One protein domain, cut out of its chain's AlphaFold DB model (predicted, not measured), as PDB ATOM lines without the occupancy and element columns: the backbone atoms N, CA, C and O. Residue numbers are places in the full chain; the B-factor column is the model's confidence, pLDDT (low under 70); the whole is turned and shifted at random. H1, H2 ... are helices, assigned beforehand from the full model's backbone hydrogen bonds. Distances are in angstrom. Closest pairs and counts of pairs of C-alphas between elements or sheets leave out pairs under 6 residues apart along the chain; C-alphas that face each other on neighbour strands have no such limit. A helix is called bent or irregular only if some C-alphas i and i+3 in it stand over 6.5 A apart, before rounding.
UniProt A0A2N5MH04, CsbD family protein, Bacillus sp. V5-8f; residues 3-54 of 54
ATOM      1  N   ASP A   3      -3.959  10.466 -65.859       65.50
ATOM      2  CA  ASP A   3      -3.444   9.163 -66.306       65.50
ATOM      3  C   ASP A   3      -1.995   8.868 -65.866       65.50
ATOM      4  O   ASP A   3      -1.654   7.761 -65.458       65.50
ATOM      5  N   PHE A   4      -1.130   9.889 -65.861       68.44
ATOM      6  CA  PHE A   4       0.266   9.744 -65.429       68.44
ATOM      7  C   PHE A   4       0.393   9.601 -63.901       68.44
ATOM      8  O   PHE A   4       1.252   8.872 -63.412       68.44
ATOM      9  N   SER A   5      -0.490  10.260 -63.143       69.25
ATOM     10  CA  SER A   5      -0.509  10.193 -61.676       69.25
ATOM     11  C   SER A   5      -0.970   8.819 -61.190       69.25
ATOM     12  O   SER A   5      -0.365   8.257 -60.277       69.25
ATOM     13  N   ASP A   6      -1.974   8.232 -61.850       72.25
ATOM     14  CA  ASP A   6      -2.444   6.882 -61.529       72.25
ATOM     15  C   ASP A   6      -1.431   5.808 -61.919       72.25
ATOM     16  O   ASP A   6      -1.199   4.881 -61.140       72.25
ATOM     17  N   LYS A   7      -0.736   5.960 -63.055       72.56
ATOM     18  CA  LYS A   7       0.345   5.040 -63.440       72.56
ATOM     19  C   LYS A   7       1.499   5.070 -62.440       72.56
ATOM     20  O   LYS A   7       1.944   4.018 -61.991       72.56
ATOM     21  N   VAL A   8       1.928   6.263 -62.023       77.75
ATOM     22  CA  VAL A   8       2.990   6.426 -61.019       77.75
ATOM     23  C   VAL A   8       2.549   5.888 -59.655       77.75
ATOM     24  O   VAL A   8       3.310   5.156 -59.027       77.75
ATOM     25  N   LYS A   9       1.318   6.161 -59.202       71.31
ATOM     26  CA  LYS A   9       0.786   5.573 -57.958       71.31
ATOM     27  C   LYS A   9       0.713   4.055 -58.021       71.31
ATOM     28  O   LYS A   9       1.052   3.403 -57.040       71.31
ATOM     29  N   SER A  10       0.285   3.500 -59.152       73.88
ATOM     30  CA  SER A  10       0.184   2.055 -59.344       73.88
ATOM     31  C   SER A  10       1.565   1.399 -59.301       73.88
ATOM     32  O   SER A  10       1.771   0.453 -58.546       73.88
ATOM     33  N   THR A  11       2.557   1.968 -59.995       81.12
ATOM     34  CA  THR A  11       3.944   1.490 -59.951       81.12
ATOM     35  C   THR A  11       4.551   1.603 -58.552       81.12
ATOM     36  O   THR A  11       5.137   0.640 -58.064       81.12
ATOM     37  N   VAL A  12       4.375   2.735 -57.865       78.19
ATOM     38  CA  VAL A  12       4.892   2.928 -56.498       78.19
ATOM     39  C   VAL A  12       4.221   1.972 -55.510       78.19
ATOM     40  O   VAL A  12       4.899   1.426 -54.639       78.19
ATOM     41  N   ASN A  13       2.917   1.729 -55.646       76.00
ATOM     42  CA  ASN A  13       2.202   0.772 -54.804       76.00
ATOM     43  C   ASN A  13       2.617  -0.674 -55.082       76.00
ATOM     44  O   ASN A  13       2.762  -1.424 -54.123       76.00
ATOM     45  N   ASN A  14       2.861  -1.053 -56.337       78.94
ATOM     46  CA  ASN A  14       3.353  -2.390 -56.682       78.94
ATOM     47  C   ASN A  14       4.766  -2.624 -56.144       78.94
ATOM     48  O   ASN A  14       4.996  -3.628 -55.480       78.94
ATOM     49  N   ILE A  15       5.679  -1.665 -56.320       83.19
ATOM     50  CA  ILE A  15       7.043  -1.757 -55.773       83.19
ATOM     51  C   ILE A  15       6.998  -1.810 -54.243       83.19
ATOM     52  O   ILE A  15       7.658  -2.637 -53.624       83.19
ATOM     53  N   LYS A  16       6.187  -0.959 -53.602       75.88
ATOM     54  CA  LYS A  16       6.002  -0.995 -52.145       75.88
ATOM     55  C   LYS A  16       5.378  -2.319 -51.694       75.88
ATOM     56  O   LYS A  16       5.743  -2.804 -50.628       75.88
ATOM     57  N   GLY A  17       4.465  -2.882 -52.481       75.75
ATOM     58  CA  GLY A  17       3.855  -4.191 -52.272       75.75
ATOM     59  C   GLY A  17       4.896  -5.302 -52.293       75.75
ATOM     60  O   GLY A  17       5.067  -5.962 -51.279       75.75
ATOM     61  N   GLU A  18       5.664  -5.429 -53.377       79.38
ATOM     62  CA  GLU A  18       6.729  -6.432 -53.516       79.38
ATOM     63  C   GLU A  18       7.821  -6.289 -52.454       79.38
ATOM     64  O   GLU A  18       8.274  -7.286 -51.900       79.38
ATOM     65  N   VAL A  19       8.220  -5.062 -52.111       76.00
ATOM     66  CA  VAL A  19       9.212  -4.820 -51.054       76.00
ATOM     67  C   VAL A  19       8.654  -5.188 -49.679       76.00
ATOM     68  O   VAL A  19       9.391  -5.700 -48.841       76.00
ATOM     69  N   LYS A  20       7.363  -4.957 -49.418       70.44
ATOM     70  CA  LYS A  20       6.714  -5.312 -48.148       70.44
ATOM     71  C   LYS A  20       6.422  -6.811 -48.057       70.44
ATOM     72  O   LYS A  20       6.511  -7.353 -46.962       70.44
ATOM     73  N   ASP A  21       6.150  -7.467 -49.181       73.88
ATOM     74  CA  ASP A  21       6.031  -8.923 -49.293       73.88
ATOM     75  C   ASP A  21       7.389  -9.596 -49.112       73.88
ATOM     76  O   ASP A  21       7.510 -10.532 -48.323       73.88
ATOM     77  N   GLN A  22       8.443  -9.078 -49.749       70.19
ATOM     78  CA  GLN A  22       9.803  -9.559 -49.531       70.19
ATOM     79  C   GLN A  22      10.267  -9.285 -48.107       70.19
ATOM     80  O   GLN A  22      10.792 -10.191 -47.489       70.19
ATOM     81  N   ALA A  23      10.038  -8.101 -47.538       67.06
ATOM     82  CA  ALA A  23      10.399  -7.814 -46.150       67.06
ATOM     83  C   ALA A  23       9.533  -8.593 -45.144       67.06
ATOM     84  O   ALA A  23      10.011  -8.939 -44.067       67.06
ATOM     85  N   GLY A  24       8.275  -8.880 -45.480       60.78
ATOM     86  CA  GLY A  24       7.354  -9.681 -44.675       60.78
ATOM     87  C   GLY A  24       7.719 -11.164 -44.669       60.78
ATOM     88  O   GLY A  24       7.710 -11.780 -43.606       60.78
ATOM     89  N   ASN A  25       8.113 -11.713 -45.822       64.31
ATOM     90  CA  ASN A  25       8.645 -13.074 -45.937       64.31
ATOM     91  C   ASN A  25      10.097 -13.189 -45.443       64.31
ATOM     92  O   ASN A  25      10.458 -14.211 -44.867       64.31
ATOM     93  N   ALA A  26      10.927 -12.157 -45.631       58.03
ATOM     94  CA  ALA A  26      12.325 -12.108 -45.187       58.03
ATOM     95  C   ALA A  26      12.464 -11.796 -43.694       58.03
ATOM     96  O   ALA A  26      13.443 -12.216 -43.084       58.03
ATOM     97  N   LYS A  27      11.439 -11.208 -43.057       58.81
ATOM     98  CA  LYS A  27      11.185 -11.336 -41.610       58.81
ATOM     99  C   LYS A  27      10.829 -12.783 -41.226       58.81
ATOM    100  O   LYS A  27      10.056 -12.988 -40.296       58.81
ATOM    101  N   GLY A  28      11.397 -13.780 -41.913       58.69
ATOM    102  CA  GLY A  28      11.413 -15.206 -41.595       58.69
ATOM    103  C   GLY A  28      12.151 -15.474 -40.287       58.69
ATOM    104  O   GLY A  28      13.064 -16.283 -40.221       58.69
ATOM    105  N   ASP A  29      11.756 -14.744 -39.256       62.28
ATOM    106  CA  ASP A  29      12.052 -14.986 -37.878       62.28
ATOM    107  C   ASP A  29      10.939 -15.925 -37.393       62.28
ATOM    108  O   ASP A  29       9.791 -15.496 -37.190       62.28
ATOM    109  N   PRO A  30      11.221 -17.234 -37.294       63.97
ATOM    110  CA  PRO A  30      10.251 -18.196 -36.794       63.97
ATOM    111  C   PRO A  30       9.716 -17.800 -35.411       63.97
ATOM    112  O   PRO A  30       8.597 -18.191 -35.088       63.97
ATOM    113  N   GLY A  31      10.444 -16.974 -34.642       72.62
ATOM    114  CA  GLY A  31       9.969 -16.371 -33.399       72.62
ATOM    115  C   GLY A  31       8.765 -15.449 -33.606       72.62
ATOM    116  O   GLY A  31       7.717 -15.683 -33.012       72.62
ATOM    117  N   LEU A  32       8.854 -14.474 -34.517       73.12
ATOM    118  CA  LEU A  32       7.747 -13.548 -34.820       73.12
ATOM    119  C   LEU A  32       6.545 -14.253 -35.466       73.12
ATOM    120  O   LEU A  32       5.395 -13.893 -35.202       73.12
ATOM    121  N   GLN A  33       6.774 -15.274 -36.299       76.75
ATOM    122  CA  GLN A  33       5.674 -16.092 -36.823       76.75
ATOM    123  C   GLN A  33       5.013 -16.947 -35.733       76.75
ATOM    124  O   GLN A  33       3.794 -17.135 -35.766       76.75
ATOM    125  N   ALA A  34       5.792 -17.478 -34.786       79.69
ATOM    126  CA  ALA A  34       5.276 -18.250 -33.660       79.69
ATOM    127  C   ALA A  34       4.486 -17.367 -32.684       79.69
ATOM    128  O   ALA A  34       3.355 -17.720 -32.347       79.69
ATOM    129  N   GLU A  35       5.016 -16.198 -32.314       79.94
ATOM    130  CA  GLU A  35       4.301 -15.197 -31.512       79.94
ATOM    131  C   GLU A  35       3.009 -14.758 -32.202       79.94
ATOM    132  O   GLU A  35       1.939 -14.838 -31.605       79.94
ATOM    133  N   GLY A  36       3.055 -14.416 -33.493       84.06
ATOM    134  CA  GLY A  36       1.858 -14.014 -34.237       84.06
ATOM    135  C   GLY A  36       0.790 -15.115 -34.336       84.06
ATOM    136  O   GLY A  36      -0.410 -14.826 -34.338       84.06
ATOM    137  N   LYS A  37       1.194 -16.392 -34.399       85.69
ATOM    138  CA  LYS A  37       0.267 -17.536 -34.333       85.69
ATOM    139  C   LYS A  37      -0.316 -17.710 -32.927       85.69
ATOM    140  O   LYS A  37      -1.523 -17.936 -32.819       85.69
ATOM    141  N   MET A  38       0.496 -17.579 -31.876       87.94
ATOM    142  CA  MET A  38       0.035 -17.636 -30.483       87.94
ATOM    143  C   MET A  38      -0.935 -16.502 -30.145       87.94
ATOM    144  O   MET A  38      -1.983 -16.761 -29.553       87.94
ATOM    145  N   ASP A  39      -0.641 -15.275 -30.568       89.12
ATOM    146  CA  ASP A  39      -1.507 -14.119 -30.333       89.12
ATOM    147  C   ASP A  39      -2.834 -14.244 -31.077       89.12
ATOM    148  O   ASP A  39      -3.894 -14.000 -30.500       89.12
ATOM    149  N   LYS A  40      -2.824 -14.734 -32.326       89.19
ATOM    150  CA  LYS A  40      -4.070 -15.067 -33.038       89.19
ATOM    151  C   LYS A  40      -4.897 -16.115 -32.301       89.19
ATOM    152  O   LYS A  40      -6.124 -16.028 -32.312       89.19
ATOM    153  N   LEU A  41      -4.256 -17.116 -31.705       92.44
ATOM    154  CA  LEU A  41      -4.953 -18.156 -30.953       92.44
ATOM    155  C   LEU A  41      -5.570 -17.585 -29.668       92.44
ATOM    156  O   LEU A  41      -6.748 -17.821 -29.407       92.44
ATOM    157  N   LYS A  42      -4.810 -16.777 -28.917       91.12
ATOM    158  CA  LYS A  42      -5.304 -16.041 -27.743       91.12
ATOM    159  C   LYS A  42      -6.488 -15.143 -28.089       91.12
ATOM    160  O   LYS A  42      -7.489 -15.191 -27.381       91.12
ATOM    161  N   GLY A  43      -6.398 -14.385 -29.181       93.25
ATOM    162  CA  GLY A  43      -7.481 -13.518 -29.646       93.25
ATOM    163  C   GLY A  43      -8.760 -14.299 -29.948       93.25
ATOM    164  O   GLY A  43      -9.820 -13.947 -29.451       93.25
ATOM    165  N   ARG A  44      -8.664 -15.429 -30.666       92.31
ATOM    166  CA  ARG A  44      -9.833 -16.289 -30.942       92.31
ATOM    167  C   ARG A  44     -10.455 -16.876 -29.678       92.31
ATOM    168  O   ARG A  44     -11.674 -16.993 -29.601       92.31
ATOM    169  N   LEU A  45      -9.630 -17.266 -28.708       91.62
ATOM    170  CA  LEU A  45     -10.111 -17.765 -27.419       91.62
ATOM    171  C   LEU A  45     -10.822 -16.663 -26.628       91.62
ATOM    172  O   LEU A  45     -11.902 -16.905 -26.098       91.62
ATOM    173  N   GLN A  46     -10.255 -15.454 -26.588       86.56
ATOM    174  CA  GLN A  46     -10.898 -14.297 -25.967       86.56
ATOM    175  C   GLN A  46     -12.213 -13.936 -26.651       86.56
ATOM    176  O   GLN A  46     -13.204 -13.762 -25.954       86.56
ATOM    177  N   ASP A  47     -12.258 -13.889 -27.982       88.50
ATOM    178  CA  ASP A  47     -13.492 -13.619 -28.725       88.50
ATOM    179  C   ASP A  47     -14.567 -14.669 -28.435       88.50
ATOM    180  O   ASP A  47     -15.735 -14.328 -28.261       88.50
ATOM    181  N   GLY A  48     -14.186 -15.947 -28.350       91.62
ATOM    182  CA  GLY A  48     -15.101 -17.030 -27.993       91.62
ATOM    183  C   GLY A  48     -15.660 -16.890 -26.575       91.62
ATOM    184  O   GLY A  48     -16.857 -17.061 -26.371       91.62
ATOM    185  N   ILE A  49     -14.811 -16.535 -25.607       88.38
ATOM    186  CA  ILE A  49     -15.228 -16.304 -24.217       88.38
ATOM    187  C   ILE A  49     -16.094 -15.046 -24.104       88.38
ATOM    188  O   ILE A  49     -17.112 -15.082 -23.421       88.38
ATOM    189  N   SER A  50     -15.731 -13.953 -24.776       82.38
ATOM    190  CA  SER A  50     -16.529 -12.724 -24.801       82.38
ATOM    191  C   SER A  50     -17.920 -12.982 -25.377       82.38
ATOM    192  O   SER A  50     -18.900 -12.597 -24.757       82.38
ATOM    193  N   ARG A  51     -18.022 -13.734 -26.483       82.06
ATOM    194  CA  ARG A  51     -19.310 -14.136 -27.081       82.06
ATOM    195  C   ARG A  51     -20.161 -15.055 -26.204       82.06
ATOM    196  O   ARG A  51     -21.354 -15.144 -26.441       82.06
ATOM    197  N   LEU A  52     -19.556 -15.788 -25.268       81.62
ATOM    198  CA  LEU A  52     -20.270 -16.602 -24.270       81.62
ATOM    199  C   LEU A  52     -20.706 -15.785 -23.049       81.62
ATOM    200  O   LEU A  52     -21.500 -16.270 -22.245       81.62
ATOM    201  N   LYS A  53     -20.101 -14.611 -22.855       75.19
ATOM    202  CA  LYS A  53     -20.361 -13.717 -21.728       75.19
ATOM    203  C   LYS A  53     -21.429 -12.663 -22.053       75.19
ATOM    204  O   LYS A  53     -21.985 -12.107 -21.108       75.19
ATOM    205  N   ASP A  54     -21.675 -12.403 -23.338       58.44
ATOM    206  CA  ASP A  54     -22.881 -11.735 -23.857       58.44
ATOM    207  C   ASP A  54     -24.093 -12.685 -23.838       58.44
ATOM    208  O   ASP A  54     -25.201 -12.214 -23.495       58.44
TER     209      ASP A  54
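AT A GLANCE: This is residues 3 to 54 of the 54 residues of the protein "CsbD family protein" of Bacillus sp. V5-8f (UniProt A0A2N5MH04). Picture a wide, open V that lies nearly flat: two long helices, H1 and H2, are its arms, and the tight link of residues 27 to 29 makes the corner. The arms spread away from this corner without packing on each other, and the space between them is empty. The printed part has 52 residues with two named helices, H1 then H2, and no named strand; the class is all helix. The whole is extended, with a radius of gyration of the C-alphas of 18.5 A, and its C-alphas span 54 by 31 by 6 A.

IN THESE COORDINATES: Find C-alpha 3 at (-3.444, 9.163, -66.306); there H1, residues 3 to 26, begins, and it runs 33.9 A to C-alpha 26 at (12.325, -12.108, -45.187). Go on through Lys 27, Gly 28 and Asp 29 to Pro 30, where H2, residues 30 to 53, begins. H2 runs 34.4 A to C-alpha 53 at (-20.361, -13.717, -21.728), and Asp 54 follows it as the chain's last residue.

HOW THE PARTS SIT: Look at the link from Ala 26 to Pro 30: with 3 residues between the helices, it is tight. H1 and H2 are nevertheless apart, with no C-alpha of the one within 8 A of the other. Neither helix is bent. In the backbones of H1 and H2 you will find every O i to N i+4 pair within hydrogen-bond range.

THE WHOLE: The two C-alphas farthest apart are those of Phe 4 and Lys 53, at 53.7 A. Residues 3 to 54 stand free, with no C-alpha 8 or more residues away along the chain within 10 A. The printed part has no cut, and its one link between helices is not long. The B-factor column gives a mean pLDDT of 76.9 for the printed part of this model; look for values under 70 at residues 3 to 5, 23 to 30 and 54.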